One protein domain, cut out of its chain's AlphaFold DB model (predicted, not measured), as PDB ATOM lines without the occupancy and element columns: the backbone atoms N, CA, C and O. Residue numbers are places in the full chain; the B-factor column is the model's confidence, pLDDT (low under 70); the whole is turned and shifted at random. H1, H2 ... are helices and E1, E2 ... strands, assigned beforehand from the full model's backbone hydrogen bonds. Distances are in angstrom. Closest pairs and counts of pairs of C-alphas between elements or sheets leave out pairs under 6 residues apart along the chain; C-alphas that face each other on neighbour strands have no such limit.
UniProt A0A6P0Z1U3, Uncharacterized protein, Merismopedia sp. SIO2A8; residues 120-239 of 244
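AT A GLANCE: This is residues 120 to 239 of the 244 residues of an uncharacterized protein of Merismopedia sp. SIO2A8 (UniProt A0A6P0Z1U3). With little regular structure, two small strand pairs, E1 with E4 and E2 with E3, and a short helix, H1, near the first pair, sit among long loops; residues 206 to 239 run the domain's length and fold back. The 120 printed residues hold E1, E2, E3, H1 and E4 in that order, mixed, with only 24 in named elements. The whole is compact, radius of gyration of the C-alphas 15.4 A, spanning 45 by 35 by 28 A.

HOW THE PARTS SIT: E1, residues 142 to 144, is antiparallel to E4, residues 203 to 205; N 142 and O 205 are 2.9 A apart. E2, residues 146 to 150, and E3, residues 164 to 168, form an antiparallel hairpin; N 148 and O 166 are 2.9 A apart. H1, residues 176 to 183, has every O i to N i+4 pair within hydrogen-bond range; its closest C-alpha to E4 is Leu 179, 6.8 A from that of Ala 203. E1 and E3 are apart.

IN THESE COORDINATES: E1 measures 7.1 A from C-alpha 142 at (-1.667, 71.525, 49.827), E2 12.2 A, E3 12.9 A, H1 10.2 A, and E4 6.8 A, to C-alpha 205 at (-1.201, 75.046, 45.796).

THE WHOLE: The printed part has no cut. The links E2 to E3 and H1 to E4 are long. Residues 120 to 126 have pLDDT under 70.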
ATOM      1  N   GLU A 120      11.286  79.832  52.711       66.44
ATOM      2  CA  GLU A 120      12.303  79.646  51.651       66.44
ATOM      3  C   GLU A 120      13.274  78.479  51.913       66.44
ATOM      4  O   GLU A 120      13.675  77.761  50.998       66.44
ATOM      5  N   THR A 121      13.628  78.238  53.178       59.69
ATOM      6  CA  THR A 121      14.550  77.164  53.581       59.69
ATOM      7  C   THR A 121      13.988  75.745  53.435       59.69
ATOM      8  O   THR A 121      14.740  74.781  53.573       59.69
ATOM      9  N   GLN A 122      12.686  75.597  53.172       62.09
ATOM     10  CA  GLN A 122      12.016  74.315  52.924       62.09
ATOM     11  C   GLN A 122      11.788  74.033  51.433       62.09
ATOM     12  O   GLN A 122      11.316  72.950  51.084       62.09
ATOM     13  N   LEU A 123      12.148  74.966  50.546       62.81
ATOM     14  CA  LEU A 123      12.019  74.770  49.108       62.81
ATOM     15  C   LEU A 123      13.066  73.759  48.630       62.81
ATOM     16  O   LEU A 123      14.272  73.991  48.703       62.81
ATOM     17  N   ILE A 124      12.600  72.634  48.102       58.78
ATOM     18  CA  ILE A 124      13.437  71.614  47.474       58.78
ATOM     19  C   ILE A 124      13.469  71.925  45.973       58.78
ATOM     20  O   ILE A 124      12.425  72.203  45.393       58.78
ATOM     21  N   LYS A 125      14.626  71.835  45.305       65.19
ATOM     22  CA  LYS A 125      14.601  71.545  43.861       65.19
ATOM     23  C   LYS A 125      14.207  70.077  43.723       65.19
ATOM     24  O   LYS A 125      15.022  69.206  44.038       65.19
ATOM     25  N   PRO A 126      12.958  69.807  43.326       62.78
ATOM     26  CA  PRO A 126      12.758  69.442  41.929       62.78
ATOM     27  C   PRO A 126      11.451  69.991  41.321       62.78
ATOM     28  O   PRO A 126      10.663  70.657  41.978       62.78
ATOM     29  N   GLN A 127      11.289  69.706  40.028       76.00
ATOM     30  CA  GLN A 127      10.055  69.647  39.236       76.00
ATOM     31  C   GLN A 127       8.755  69.478  40.054       76.00
ATOM     32  O   GLN A 127       8.760  68.763  41.054       76.00
ATOM     33  N   ILE A 128       7.647  70.062  39.570       88.12
ATOM     34  CA  ILE A 128       6.284  69.873  40.105       88.12
ATOM     35  C   ILE A 128       6.058  68.405  40.496       88.12
ATOM     36  O   ILE A 128       6.136  67.502  39.657       88.12
ATOM     37  N   ILE A 129       5.801  68.169  41.780       91.06
ATOM     38  CA  ILE A 129       5.497  66.851  42.326       91.06
ATOM     39  C   ILE A 129       4.036  66.557  42.011       91.06
ATOM     40  O   ILE A 129       3.173  67.377  42.316       91.06
ATOM     41  N   ASN A 130       3.774  65.391  41.413       93.38
ATOM     42  CA  ASN A 130       2.419  64.927  41.114       93.38
ATOM     43  C   ASN A 130       1.589  65.959  40.317       93.38
ATOM     44  O   ASN A 130       0.477  66.304  40.703       93.38
ATOM     45  N   GLY A 131       2.166  66.518  39.245       93.50
ATOM     46  CA  GLY A 131       1.523  67.575  38.450       93.50
ATOM     47  C   GLY A 131       0.228  67.146  37.753       93.50
ATOM     48  O   GLY A 131      -0.691  67.948  37.677       93.50
ATOM     49  N   GLY A 132       0.150  65.886  37.316       94.50
ATOM     50  CA  GLY A 132      -1.053  65.284  36.731       94.50
ATOM     51  C   GLY A 132      -1.927  64.506  37.718       94.50
ATOM     52  O   GLY A 132      -2.840  63.826  37.286       94.50
ATOM     53  N   PHE A 133      -1.652  64.547  39.029       96.69
ATOM     54  CA  PHE A 133      -2.468  63.893  40.073       96.69
ATOM     55  C   PHE A 133      -2.595  62.352  40.007       96.69
ATOM     56  O   PHE A 133      -3.375  61.745  40.740       96.69
ATOM     57  N   GLU A 134      -1.767  61.689  39.199       97.00
ATOM     58  CA  GLU A 134      -1.780  60.234  38.970       97.00
ATOM     59  C   GLU A 134      -1.325  59.378  40.169       97.00
ATOM     60  O   GLU A 134      -1.329  58.147  40.094       97.00
ATOM     61  N   SER A 135      -0.913  59.979  41.292       94.88
ATOM     62  CA  SER A 135      -0.707  59.224  42.540       94.88
ATOM     63  C   SER A 135      -2.015  58.792  43.211       94.88
ATOM     64  O   SER A 135      -1.961  58.014  44.165       94.88
ATOM     65  N   GLY A 136      -3.168  59.280  42.736       94.50
ATOM     66  CA  GLY A 136      -4.471  59.046  43.362       94.50
ATOM     67  C   GLY A 136      -4.684  59.860  44.644       94.50
ATOM     68  O   GLY A 136      -5.597  59.573  45.411       94.50
ATOM     69  N   ASP A 137      -3.817  60.840  44.912       95.88
ATOM     70  CA  ASP A 137      -3.901  61.740  46.059       95.88
ATOM     71  C   ASP A 137      -3.263  63.107  45.746       95.88
ATOM     72  O   ASP A 137      -2.716  63.337  44.668       95.88
ATOM     73  N   PHE A 138      -3.291  64.021  46.718       95.69
ATOM     74  CA  PHE A 138      -2.655  65.338  46.628       95.69
ATOM     75  C   PHE A 138      -1.183  65.335  47.076       95.69
ATOM     76  O   PHE A 138      -0.693  66.332  47.602       95.69
ATOM     77  N   THR A 139      -0.434  64.238  46.905       93.00
ATOM     78  CA  THR A 139       0.988  64.202  47.288       93.00
ATOM     79  C   THR A 139       1.760  65.367  46.656       93.00
ATOM     80  O   THR A 139       1.817  65.497  45.440       93.00
ATOM     81  N   GLY A 140       2.385  66.208  47.486       89.56
ATOM     82  CA  GLY A 140       3.133  67.394  47.040       89.56
ATOM     83  C   GLY A 140       2.297  68.670  46.897       89.56
ATOM     84  O   GLY A 140       2.869  69.753  46.799       89.56
ATOM     85  N   TRP A 141       0.974  68.566  46.971       93.12
ATOM     86  CA  TRP A 141       0.043  69.687  46.976       93.12
ATOM     87  C   TRP A 141      -0.516  69.913  48.379       93.12
ATOM     88  O   TRP A 141      -0.644  68.998  49.189       93.12
ATOM     89  N   THR A 142      -0.832  71.164  48.681       93.62
ATOM     90  CA  THR A 142      -1.667  71.525  49.827       93.62
ATOM     91  C   THR A 142      -3.021  71.951  49.291       93.62
ATOM     92  O   THR A 142      -3.070  72.634  48.270       93.62
ATOM     93  N   THR A 143      -4.096  71.566  49.969       95.12
ATOM     94  CA  THR A 143      -5.467  71.867  49.559       95.12
ATOM     95  C   THR A 143      -6.185  72.686  50.627       95.12
ATOM     96  O   THR A 143      -5.846  72.622  51.812       95.12
ATOM     97  N   ILE A 144      -7.168  73.465  50.193       95.69
ATOM     98  CA  ILE A 144      -8.185  74.097  51.027       95.69
ATOM     99  C   ILE A 144      -9.512  74.048  50.269       95.69
ATOM    100  O   ILE A 144      -9.541  74.187  49.045       95.69
ATOM    101  N   GLY A 145     -10.601  73.862  50.999       95.88
ATOM    102  CA  GLY A 145     -11.923  73.718  50.412       95.88
ATOM    103  C   GLY A 145     -12.244  72.292  49.947       95.88
ATOM    104  O   GLY A 145     -11.584  71.328  50.349       95.88
ATOM    105  N   GLU A 146     -13.237  72.188  49.068       95.94
ATOM    106  CA  GLU A 146     -13.696  70.964  48.419       95.94
ATOM    107  C   GLU A 146     -12.754  70.596  47.261       95.94
ATOM    108  O   GLU A 146     -12.846  71.134  46.151       95.94
ATOM    109  N   ALA A 147     -11.801  69.710  47.551       96.56
ATOM    110  CA  ALA A 147     -10.791  69.241  46.610       96.56
ATOM    111  C   ALA A 147     -10.702  67.712  46.632       96.56
ATOM    112  O   ALA A 147     -10.357  67.121  47.661       96.56
ATOM    113  N   THR A 148     -10.944  67.081  45.486       96.75
ATOM    114  CA  THR A 148     -10.922  65.622  45.323       96.75
ATOM    115  C   THR A 148     -10.031  65.197  44.157       96.75
ATOM    116  O   THR A 148      -9.608  66.015  43.333       96.75
ATOM    117  N   ILE A 149      -9.681  63.908  44.131       97.56
ATOM    118  CA  ILE A 149      -9.028  63.277  42.985       97.56
ATOM    119  C   ILE A 149     -10.075  62.438  42.275       97.56
ATOM    120  O   ILE A 149     -10.626  61.519  42.876       97.56
ATOM    121  N   GLU A 150     -10.311  62.755  41.011       97.06
ATOM    122  CA  GLU A 150     -11.395  62.192  40.211       97.06
ATOM    123  C   GLU A 150     -10.857  61.624  38.897       97.06
ATOM    124  O   GLU A 150      -9.719  61.894  38.504       97.06
ATOM    125  N   ASP A 151     -11.683  60.845  38.208       95.44
ATOM    126  CA  ASP A 151     -11.425  60.365  36.850       95.44
ATOM    127  C   ASP A 151     -12.333  61.090  35.836       95.44
ATOM    128  O   ASP A 151     -12.660  62.263  36.019       95.44
ATOM    129  N   SER A 152     -12.709  60.446  34.728       92.81
ATOM    130  CA  SER A 152     -13.588  61.046  33.720       92.81
ATOM    131  C   SER A 152     -15.061  61.160  34.136       92.81
ATOM    132  O   SER A 152     -15.846  61.792  33.421       92.81
ATOM    133  N   GLU A 153     -15.461  60.598  35.281       91.94
ATOM    134  CA  GLU A 153     -16.845  60.633  35.771       91.94
ATOM    135  C   GLU A 153     -17.344  62.056  36.073       91.94
ATOM    136  O   GLU A 153     -18.546  62.311  35.971       91.94
ATOM    137  N   VAL A 154     -16.444  63.022  36.306       90.06
ATOM    138  CA  VAL A 154     -16.793  64.448  36.489       90.06
ATOM    139  C   VAL A 154     -17.069  65.208  35.184       90.06
ATOM    140  O   VAL A 154     -17.229  66.426  35.185       90.06
ATOM    141  N   GLY A 155     -17.143  64.519  34.041       90.56
ATOM    142  CA  GLY A 155     -17.519  65.125  32.757       90.56
ATOM    143  C   GLY A 155     -16.382  65.843  32.022       90.56
ATOM    144  O   GLY A 155     -16.629  66.545  31.041       90.56
ATOM    145  N   SER A 156     -15.140  65.642  32.463       92.75
ATOM    146  CA  SER A 156     -13.914  66.061  31.780       92.75
ATOM    147  C   SER A 156     -12.919  64.908  31.841       92.75
ATOM    148  O   SER A 156     -12.684  64.383  32.919       92.75
ATOM    149  N   ASP A 157     -12.341  64.489  30.715       94.12
ATOM    150  CA  ASP A 157     -11.368  63.388  30.709       94.12
ATOM    151  C   ASP A 157      -9.994  63.865  31.231       94.12
ATOM    152  O   ASP A 157      -9.511  64.901  30.756       94.12
ATOM    153  N   PRO A 158      -9.319  63.115  32.128       95.56
ATOM    154  CA  PRO A 158      -7.918  63.361  32.463       95.56
ATOM    155  C   PRO A 158      -7.015  63.313  31.221       95.56
ATOM    156  O   PRO A 158      -7.167  62.447  30.356       95.56
ATOM    157  N   THR A 159      -6.048  64.230  31.124       93.81
ATOM    158  CA  THR A 159      -5.205  64.383  29.923       93.81
ATOM    159  C   THR A 159      -3.849  63.680  30.007       93.81
ATOM    160  O   THR A 159      -3.267  63.357  28.967       93.81
ATOM    161  N   GLU A 160      -3.344  63.400  31.214       92.94
ATOM    162  CA  GLU A 160      -2.056  62.719  31.430       92.94
ATOM    163  C   GLU A 160      -2.194  61.213  31.715       92.94
ATOM    164  O   GLU A 160      -1.307  60.434  31.343       92.94
ATOM    165  N   GLY A 161      -3.304  60.781  32.318       94.38
ATOM    166  CA  GLY A 161      -3.534  59.387  32.691       94.38
ATOM    167  C   GLY A 161      -4.984  59.094  33.072       94.38
ATOM    168  O   GLY A 161      -5.868  59.135  32.220       94.38
ATOM    169  N   THR A 162      -5.207  58.684  34.318       95.75
ATOM    170  CA  THR A 162      -6.510  58.248  34.846       95.75
ATOM    171  C   THR A 162      -7.066  59.156  35.931       95.75
ATOM    172  O   THR A 162      -8.216  58.969  36.314       95.75
ATOM    173  N   SER A 163      -6.281  60.105  36.435       97.19
ATOM    174  CA  SER A 163      -6.668  60.942  37.565       97.19
ATOM    175  C   SER A 163      -6.481  62.420  37.253       97.19
ATOM    176  O   SER A 163      -5.632  62.811  36.462       97.19
ATOM    177  N   GLN A 164      -7.279  63.256  37.899       97.31
ATOM    178  CA  GLN A 164      -7.157  64.707  37.861       97.31
ATOM    179  C   GLN A 164      -7.613  65.293  39.197       97.31
ATOM    180  O   GLN A 164      -8.402  64.680  39.916       97.31
ATOM    181  N   ALA A 165      -7.129  66.486  39.534       97.50
ATOM    182  CA  ALA A 165      -7.719  67.245  40.626       97.50
ATOM    183  C   ALA A 165      -9.055  67.843  40.180       97.50
ATOM    184  O   ALA A 165      -9.146  68.440  39.106       97.50
ATOM    185  N   PHE A 166     -10.061  67.740  41.041       96.75
ATOM    186  CA  PHE A 166     -11.343  68.408  40.890       96.75
ATOM    187  C   PHE A 166     -11.559  69.338  42.084       96.75
ATOM    188  O   PHE A 166     -11.425  68.923  43.235       96.75
ATOM    189  N   LEU A 167     -11.838  70.613  41.805       97.19
ATOM    190  CA  LEU A 167     -12.123  71.633  42.814       97.19
ATOM    191  C   LEU A 167     -13.553  72.112  42.626       97.19
ATOM    192  O   LEU A 167     -13.933  72.478  41.513       97.19
ATOM    193  N   SER A 168     -14.319  72.128  43.711       94.81
ATOM    194  CA  SER A 168     -15.745  72.445  43.681       94.81
ATOM    195  C   SER A 168     -16.076  73.651  44.552       94.81
ATOM    196  O   SER A 168     -15.404  73.917  45.551       94.81
ATOM    197  N   THR A 169     -17.135  74.369  44.184       93.31
ATOM    198  CA  THR A 169     -17.796  75.374  45.030       93.31
ATOM    199  C   THR A 169     -19.002  74.803  45.797       93.31
ATOM    200  O   THR A 169     -19.674  75.537  46.514       93.31
ATOM    201  N   GLY A 170     -19.283  73.503  45.638       90.69
ATOM    202  CA  GLY A 170     -20.504  72.847  46.110       90.69
ATOM    203  C   GLY A 170     -20.515  72.394  47.571       90.69
ATOM    204  O   GLY A 170     -21.592  72.316  48.149       90.69
ATOM    205  N   GLY A 171     -19.344  72.110  48.149       92.31
ATOM    206  CA  GLY A 171     -19.206  71.505  49.479       92.31
ATOM    207  C   GLY A 171     -18.567  72.431  50.514       92.31
ATOM    208  O   GLY A 171     -18.923  73.604  50.639       92.31
ATOM    209  N   ALA A 172     -17.578  71.918  51.252       94.94
ATOM    210  CA  ALA A 172     -16.885  72.671  52.296       94.94
ATOM    211  C   ALA A 172     -15.942  73.729  51.701       94.94
ATOM    212  O   ALA A 172     -14.742  73.504  51.593       94.94
ATOM    213  N   VAL A 173     -16.464  74.894  51.326       96.44
ATOM    214  CA  VAL A 173     -15.715  75.992  50.687       96.44
ATOM    215  C   VAL A 173     -15.337  77.084  51.673       96.44
ATOM    216  O   VAL A 173     -16.002  77.241  52.685       96.44
ATOM    217  N   PHE A 174     -14.292  77.861  51.388       97.31
ATOM    218  CA  PHE A 174     -13.816  78.944  52.262       97.31
ATOM    219  C   PHE A 174     -13.958  80.306  51.598       97.31
ATOM    220  O   PHE A 174     -13.910  80.390  50.371       97.31
ATOM    221  N   SER A 175     -14.081  81.364  52.408       96.69
ATOM    222  CA  SER A 175     -14.171  82.737  51.907       96.69
ATOM    223  C   SER A 175     -12.973  83.105  51.034       96.69
ATOM    224  O   SER A 175     -11.843  82.678  51.284       96.69
ATOM    225  N   ASP A 176     -13.220  83.947  50.040       95.44
ATOM    226  CA  ASP A 176     -12.216  84.571  49.175       95.44
ATOM    227  C   ASP A 176     -10.979  85.080  49.942       95.44
ATOM    228  O   ASP A 176      -9.853  84.732  49.605       95.44
ATOM    229  N   SER A 177     -11.172  85.788  51.050       96.19
ATOM    230  CA  SER A 177     -10.115  86.299  51.927       96.19
ATOM    231  C   SER A 177      -9.239  85.197  52.538       96.19
ATOM    232  O   SER A 177      -8.022  85.356  52.658       96.19
ATOM    233  N   ILE A 178      -9.827  84.051  52.905       96.81
ATOM    234  CA  ILE A 178      -9.078  82.878  53.378       96.81
ATOM    235  C   ILE A 178      -8.322  82.236  52.208       96.81
ATOM    236  O   ILE A 178      -7.175  81.816  52.385       96.81
ATOM    237  N   LEU A 179      -8.924  82.183  51.013       96.00
ATOM    238  CA  LEU A 179      -8.271  81.675  49.804       96.00
ATOM    239  C   LEU A 179      -7.095  82.555  49.370       96.00
ATOM    240  O   LEU A 179      -6.060  82.031  48.974       96.00
ATOM    241  N   GLU A 180      -7.207  83.876  49.472       94.88
ATOM    242  CA  GLU A 180      -6.125  84.813  49.171       94.88
ATOM    243  C   GLU A 180      -4.931  84.600  50.092       94.88
ATOM    244  O   GLU A 180      -3.805  84.439  49.618       94.88
ATOM    245  N   GLU A 181      -5.172  84.518  51.402       94.62
ATOM    246  CA  GLU A 181      -4.133  84.205  52.379       94.62
ATOM    247  C   GLU A 181      -3.523  82.822  52.104       94.62
ATOM    248  O   GLU A 181      -2.301  82.650  52.138       94.62
ATOM    249  N   PHE A 182      -4.361  81.838  51.754       94.12
ATOM    250  CA  PHE A 182      -3.915  80.503  51.375       94.12
ATOM    251  C   PHE A 182      -3.074  80.528  50.099       94.12
ATOM    252  O   PHE A 182      -2.115  79.782  49.971       94.12
ATOM    253  N   LEU A 183      -3.360  81.383  49.134       92.75
ATOM    254  CA  LEU A 183      -2.590  81.458  47.895       92.75
ATOM    255  C   LEU A 183      -1.380  82.396  48.009       92.75
ATOM    256  O   LEU A 183      -0.577  82.470  47.080       92.75
ATOM    257  N   GLY A 184      -1.217  83.082  49.146       91.12
ATOM    258  CA  GLY A 184      -0.190  84.107  49.327       91.12
ATOM    259  C   GLY A 184      -0.433  85.350  48.468       91.12
ATOM    260  O   GLY A 184       0.519  86.013  48.055       91.12
ATOM    261  N   LEU A 185      -1.696  85.638  48.153       91.50
ATOM    262  CA  LEU A 185      -2.122  86.823  47.422       91.50
ATOM    263  C   LEU A 185      -2.279  88.013  48.377       91.50
ATOM    264  O   LEU A 185      -2.407  87.858  49.592       91.50
ATOM    265  N   ALA A 186      -2.255  89.228  47.827       92.62
ATOM    266  CA  ALA A 186      -2.609  90.411  48.604       92.62
ATOM    267  C   ALA A 186      -4.122  90.400  48.903       92.62
ATOM    268  O   ALA A 186      -4.877  89.976  48.028       92.62
ATOM    269  N   PRO A 187      -4.579  90.903  50.064       94.75
ATOM    270  CA  PRO A 187      -6.009  91.017  50.343       94.75
ATOM    271  C   PRO A 187      -6.758  91.794  49.248       94.75
ATOM    272  O   PRO A 187      -6.299  92.873  48.852       94.75
ATOM    273  N   GLY A 188      -7.881  91.253  48.777       93.81
ATOM    274  CA  GLY A 188      -8.711  91.783  47.690       93.81
ATOM    275  C   GLY A 188      -8.147  91.559  46.279       93.81
ATOM    276  O   GLY A 188      -8.476  92.294  45.349       93.81
ATOM    277  N   SER A 189      -7.247  90.590  46.099       93.31
ATOM    278  CA  SER A 189      -6.761  90.169  44.775       93.31
ATOM    279  C   SER A 189      -7.797  89.381  43.968       93.31
ATOM    280  O   SER A 189      -7.693  89.348  42.741       93.31
ATOM    281  N   LEU A 190      -8.741  88.711  44.634       93.25
ATOM    282  CA  LEU A 190      -9.849  87.986  44.008       93.25
ATOM    283  C   LEU A 190     -11.100  88.865  43.842       93.25
ATOM    284  O   LEU A 190     -11.990  88.512  43.066       93.25
ATOM    285  N   ASP A 191     -11.125  90.039  44.474       92.44
ATOM    286  CA  ASP A 191     -12.175  91.040  44.295       92.44
ATOM    287  C   ASP A 191     -12.174  91.597  42.871       92.44
ATOM    288  O   ASP A 191     -11.134  91.921  42.289       92.44
ATOM    289  N   ASN A 192     -13.368  91.803  42.315       86.94
ATOM    290  CA  ASN A 192     -13.576  92.436  41.013       86.94
ATOM    291  C   ASN A 192     -12.816  91.814  39.821       86.94
ATOM    292  O   ASN A 192     -12.749  92.448  38.762       86.94
ATOM    293  N   LEU A 193     -12.291  90.584  39.927       86.12
ATOM    294  CA  LEU A 193     -11.470  89.957  38.877       86.12
ATOM    295  C   LEU A 193     -12.207  89.886  37.527       86.12
ATOM    296  O   LEU A 193     -11.608  90.035  36.460       86.12
ATOM    297  N   ILE A 194     -13.532  89.730  37.586       84.06
ATOM    298  CA  ILE A 194     -14.437  89.705  36.429       84.06
ATOM    299  C   ILE A 194     -15.579  90.731  36.539       84.06
ATOM    300  O   ILE A 194     -16.658  90.535  35.980       84.06
ATOM    301  N   ASN A 195     -15.327  91.869  37.202       84.19
ATOM    302  CA  ASN A 195     -16.322  92.892  37.591       84.19
ATOM    303  C   ASN A 195     -17.359  92.418  38.627       84.19
ATOM    304  O   ASN A 195     -18.425  93.021  38.745       84.19
ATOM    305  N   TRP A 196     -17.039  91.342  39.339       84.81
ATOM    306  CA  TRP A 196     -17.792  90.785  40.458       84.81
ATOM    307  C   TRP A 196     -16.801  90.312  41.514       84.81
ATOM    308  O   TRP A 196     -15.662  89.981  41.167       84.81
ATOM    309  N   ASP A 197     -17.236  90.302  42.767       87.69
ATOM    310  CA  ASP A 197     -16.424  89.851  43.891       87.69
ATOM    311  C   ASP A 197     -16.565  88.336  44.050       87.69
ATOM    312  O   ASP A 197     -17.676  87.799  44.011       87.69
ATOM    313  N   ALA A 198     -15.431  87.651  44.203       92.12
ATOM    314  CA  ALA A 198     -15.439  86.267  44.646       92.12
ATOM    315  C   ALA A 198     -15.956  86.217  46.087       92.12
ATOM    316  O   ALA A 198     -15.595  87.055  46.904       92.12
ATOM    317  N   THR A 199     -16.799  85.242  46.414       92.50
ATOM    318  CA  THR A 199     -17.336  85.096  47.775       92.50
ATOM    319  C   THR A 199     -16.672  83.946  48.512       92.50
ATOM    320  O   THR A 199     -16.249  84.091  49.656       92.50
ATOM    321  N   GLN A 200     -16.557  82.798  47.851       94.75
ATOM    322  CA  GLN A 200     -16.012  81.576  48.421       94.75
ATOM    323  C   GLN A 200     -15.552  80.609  47.331       94.75
ATOM    324  O   GLN A 200     -15.899  80.755  46.159       94.75
ATOM    325  N   GLY A 201     -14.796  79.591  47.725       96.31
ATOM    326  CA  GLY A 201     -14.408  78.507  46.833       96.31
ATOM    327  C   GLY A 201     -13.375  77.568  47.438       96.31
ATOM    328  O   GLY A 201     -13.235  77.451  48.659       96.31
ATOM    329  N   SER A 202     -12.637  76.918  46.544       97.50
ATOM    330  CA  SER A 202     -11.643  75.895  46.861       97.50
ATOM    331  C   SER A 202     -10.357  76.163  46.094       97.50
ATOM    332  O   SER A 202     -10.376  76.720  44.996       97.50
ATOM    333  N   ALA A 203      -9.221  75.771  46.663       96.94
ATOM    334  CA  ALA A 203      -7.925  75.990  46.044       96.94
ATOM    335  C   ALA A 203      -6.928  74.885  46.392       96.94
ATOM    336  O   ALA A 203      -6.931  74.304  47.477       96.94
ATOM    337  N   ILE A 204      -5.997  74.652  45.474       96.25
ATOM    338  CA  ILE A 204      -4.803  73.846  45.723       96.25
ATOM    339  C   ILE A 204      -3.575  74.661  45.376       96.25
ATOM    340  O   ILE A 204      -3.602  75.516  44.490       96.25
ATOM    341  N   ARG A 205      -2.477  74.391  46.071       93.12
ATOM    342  CA  ARG A 205      -1.201  75.046  45.796       93.12
ATOM    343  C   ARG A 205      -0.033  74.095  45.979       93.12
ATOM    344  O   ARG A 205      -0.054  73.197  46.822       93.12
ATOM    345  N   GLN A 206       1.024  74.369  45.233       90.00
ATOM    346  CA  GLN A 206       2.340  73.788  45.420       90.00
ATOM    347  C   GLN A 206       3.384  74.876  45.204       90.00
ATOM    348  O   GLN A 206       3.224  75.762  44.368       90.00
ATOM    349  N   THR A 207       4.471  74.793  45.957       87.12
ATOM    350  CA  THR A 207       5.608  75.702  45.844       87.12
ATOM    351  C   THR A 207       6.804  74.931  45.320       87.12
ATOM    352  O   THR A 207       7.099  73.843  45.816       87.12
ATOM    353  N   PHE A 208       7.519  75.491  44.355       84.25
ATOM    354  CA  PHE A 208       8.662  74.847  43.718       84.25
ATOM    355  C   PHE A 208       9.713  75.898  43.349       84.25
ATOM    356  O   PHE A 208       9.432  77.095  43.330       84.25
ATOM    357  N   GLN A 209      10.941  75.458  43.071       83.81
ATOM    358  CA  GLN A 209      11.981  76.334  42.529       83.81
ATOM    359  C   GLN A 209      12.007  76.231  41.003       83.81
ATOM    360  O   GLN A 209      12.108  75.125  40.471       83.81
ATOM    361  N   ALA A 210      11.995  77.375  40.323       82.44
ATOM    362  CA  ALA A 210      12.185  77.487  38.878       82.44
ATOM    363  C   ALA A 210      13.410  78.353  38.562       82.44
ATOM    364  O   ALA A 210      13.725  79.298  39.290       82.44
ATOM    365  N   GLU A 211      14.101  78.048  37.470       84.88
ATOM    366  CA  GLU A 211      15.119  78.908  36.874       84.88
ATOM    367  C   GLU A 211      14.525  79.768  35.756       84.88
ATOM    368  O   GLU A 211      13.527  79.431  35.117       84.88
ATOM    369  N   ALA A 212      15.161  80.908  35.487       87.00
ATOM    370  CA  ALA A 212      14.772  81.741  34.359       87.00
ATOM    371  C   ALA A 212      14.914  80.952  33.045       87.00
ATOM    372  O   ALA A 212      16.013  80.536  32.680       87.00
ATOM    373  N   GLY A 213      13.803  80.799  32.326       88.75
ATOM    374  CA  GLY A 213      13.729  80.005  31.097       88.75
ATOM    375  C   GLY A 213      13.002  78.671  31.257       88.75
ATOM    376  O   GLY A 213      12.690  78.058  30.236       88.75
ATOM    377  N   ASP A 214      12.682  78.254  32.485       88.00
ATOM    378  CA  ASP A 214      11.770  77.134  32.716       88.00
ATOM    379  C   ASP A 214      10.366  77.462  32.183       88.00
ATOM    380  O   ASP A 214       9.922  78.614  32.193       88.00
ATOM    381  N   ILE A 215       9.666  76.433  31.702       87.81
ATOM    382  CA  ILE A 215       8.300  76.539  31.182       87.81
ATOM    383  C   ILE A 215       7.365  75.828  32.154       87.81
ATOM    384  O   ILE A 215       7.534  74.639  32.420       87.81
ATOM    385  N   LEU A 216       6.365  76.561  32.641       87.94
ATOM    386  CA  LEU A 216       5.247  76.016  33.399       87.94
ATOM    387  C   LEU A 216       4.035  75.894  32.473       87.94
ATOM    388  O   LEU A 216       3.636  76.875  31.844       87.94
ATOM    389  N   THR A 217       3.472  74.692  32.393       89.62
ATOM    390  CA  THR A 217       2.267  74.404  31.612       89.62
ATOM    391  C   THR A 217       1.134  74.092  32.573       89.62
ATOM    392  O   THR A 217       1.333  73.361  33.538       89.62
ATOM    393  N   PHE A 218      -0.043  74.635  32.285       91.31
ATOM    394  CA  PHE A 218      -1.275  74.317  32.991       91.31
ATOM    395  C   PHE A 218      -2.240  73.686  32.003       91.31
ATOM    396  O   PHE A 218      -2.410  74.203  30.896       91.31
ATOM    397  N   ASP A 219      -2.862  72.599  32.427       93.31
ATOM    398  CA  ASP A 219      -3.948  71.948  31.719       93.31
ATOM    399  C   ASP A 219      -5.137  71.910  32.672       93.31
ATOM    400  O   ASP A 219      -5.049  71.343  33.759       93.31
ATOM    401  N   TRP A 220      -6.187  72.649  32.334       93.69
ATOM    402  CA  TRP A 220      -7.341  72.831  33.202       93.69
ATOM    403  C   TRP A 220      -8.590  73.082  32.370       93.69
ATOM    404  O   TRP A 220      -8.532  73.584  31.244       93.69
ATOM    405  N   ASN A 221      -9.729  72.762  32.968       93.88
ATOM    406  CA  ASN A 221     -11.046  73.015  32.413       93.88
ATOM    407  C   ASN A 221     -11.902  73.752  33.452       93.88
ATOM    408  O   ASN A 221     -11.674  73.613  34.653       93.88
ATOM    409  N   PHE A 222     -12.868  74.549  32.998       93.25
ATOM    410  CA  PHE A 222     -13.884  75.144  33.868       93.25
ATOM    411  C   PHE A 222     -15.215  74.465  33.598       93.25
ATOM    412  O   PHE A 222     -15.759  74.549  32.494       93.25
ATOM    413  N   LEU A 223     -15.713  73.777  34.617       92.19
ATOM    414  CA  LEU A 223     -17.015  73.136  34.611       92.19
ATOM    415  C   LEU A 223     -17.964  74.034  35.398       92.19
ATOM    416  O   LEU A 223     -17.653  74.428  36.517       92.19
ATOM    417  N   THR A 224     -19.103  74.361  34.799       89.31
ATOM    418  CA  THR A 224     -20.136  75.187  35.426       89.31
ATOM    419  C   THR A 224     -21.505  74.573  35.171       89.31
ATOM    420  O   THR A 224     -21.764  74.015  34.099       89.31
ATOM    421  N   ASN A 225     -22.372  74.664  36.173       86.56
ATOM    422  CA  ASN A 225     -23.793  74.343  36.090       86.56
ATOM    423  C   ASN A 225     -24.661  75.617  36.043       86.56
ATOM    424  O   ASN A 225     -25.881  75.520  36.181       86.56
ATOM    425  N   GLU A 226     -24.056  76.792  35.829       85.31
ATOM    426  CA  GLU A 226     -24.767  78.067  35.770       85.31
ATOM    427  C   GLU A 226     -25.825  78.092  34.659       85.31
ATOM    428  O   GLU A 226     -25.605  77.682  33.511       85.31
ATOM    429  N   GLU A 227     -26.995  78.634  34.995       84.31
ATOM    430  CA  GLU A 227     -28.052  78.886  34.022       84.31
ATOM    431  C   GLU A 227     -27.673  80.027  33.061       84.31
ATOM    432  O   GLU A 227     -26.921  80.939  33.394       84.31
ATOM    433  N   VAL A 228     -28.238  80.010  31.849       81.94
ATOM    434  CA  VAL A 228     -28.060  81.086  30.861       81.94
ATOM    435  C   VAL A 228     -29.368  81.883  30.737       81.94
ATOM    436  O   VAL A 228     -30.368  81.316  30.286       81.94
ATOM    437  N   PRO A 229     -29.388  83.200  31.032       81.31
ATOM    438  CA  PRO A 229     -28.252  84.056  31.395       81.31
ATOM    439  C   PRO A 229     -27.775  83.852  32.847       81.31
ATOM    440  O   PRO A 229     -28.613  83.602  33.711       81.31
ATOM    441  N   PRO A 230     -26.469  84.035  33.116       75.44
ATOM    442  CA  PRO A 230     -25.902  83.798  34.437       75.44
ATOM    443  C   PRO A 230     -26.412  84.839  35.444       75.44
ATOM    444  O   PRO A 230     -26.461  86.039  35.147       75.44
ATOM    445  N   ILE A 231     -26.848  84.361  36.611       78.56
ATOM    446  CA  ILE A 231     -27.293  85.187  37.752       78.56
ATOM    447  C   ILE A 231     -26.205  85.331  38.824       78.56
ATOM    448  O   ILE A 231     -26.185  86.334  39.535       78.56
ATOM    449  N   PHE A 232     -25.295  84.362  38.881       80.50
ATOM    450  CA  PHE A 232     -23.991  84.432  39.535       80.50
ATOM    451  C   PHE A 232     -22.916  84.439  38.444       80.50
ATOM    452  O   PHE A 232     -23.261  84.422  37.267       80.50
ATOM    453  N   ASN A 233     -21.648  84.610  38.798       83.69
ATOM    454  CA  ASN A 233     -20.572  84.613  37.811       83.69
ATOM    455  C   ASN A 233     -19.392  83.845  38.388       83.69
ATOM    456  O   ASN A 233     -18.434  84.433  38.895       83.69
ATOM    457  N   ASP A 234     -19.525  82.529  38.367       87.38
ATOM    458  CA  ASP A 234     -18.499  81.613  38.819       87.38
ATOM    459  C   ASP A 234     -17.320  81.633  37.845       87.38
ATOM    460  O   ASP A 234     -17.456  81.801  36.629       87.38
ATOM    461  N   PHE A 235     -16.119  81.455  38.381       90.56
ATOM    462  CA  PHE A 235     -14.913  81.403  37.573       90.56
ATOM    463  C   PHE A 235     -13.873  80.487  38.197       90.56
ATOM    464  O   PHE A 235     -13.834  80.271  39.406       90.56
ATOM    465  N   SER A 236     -12.970  79.998  37.355       92.56
ATOM    466  CA  SER A 236     -11.717  79.400  37.790       92.56
ATOM    467  C   SER A 236     -10.544  80.267  37.355       92.56
ATOM    468  O   SER A 236     -10.628  81.079  36.428       92.56
ATOM    469  N   PHE A 237      -9.427  80.116  38.053       92.50
ATOM    470  CA  PHE A 237      -8.218  80.862  37.762       92.50
ATOM    471  C   PHE A 237      -6.985  80.019  38.055       92.50
ATOM    472  O   PHE A 237      -7.012  79.038  38.794       92.50
ATOM    473  N   VAL A 238      -5.873  80.459  37.483       91.75
ATOM    474  CA  VAL A 238      -4.541  79.969  37.805       91.75
ATOM    475  C   VAL A 238      -3.706  81.180  38.178       91.75
ATOM    476  O   VAL A 238      -3.723  82.189  37.472       91.75
ATOM    477  N   SER A 239      -2.951  81.080  39.269       88.12
ATOM    478  CA  SER A 239      -1.978  82.102  39.639       88.12
ATOM    479  C   SER A 239      -0.589  81.498  39.801       88.12
ATOM    480  O   SER A 239      -0.422  80.322  40.126       88.12
TER     481      SER A 239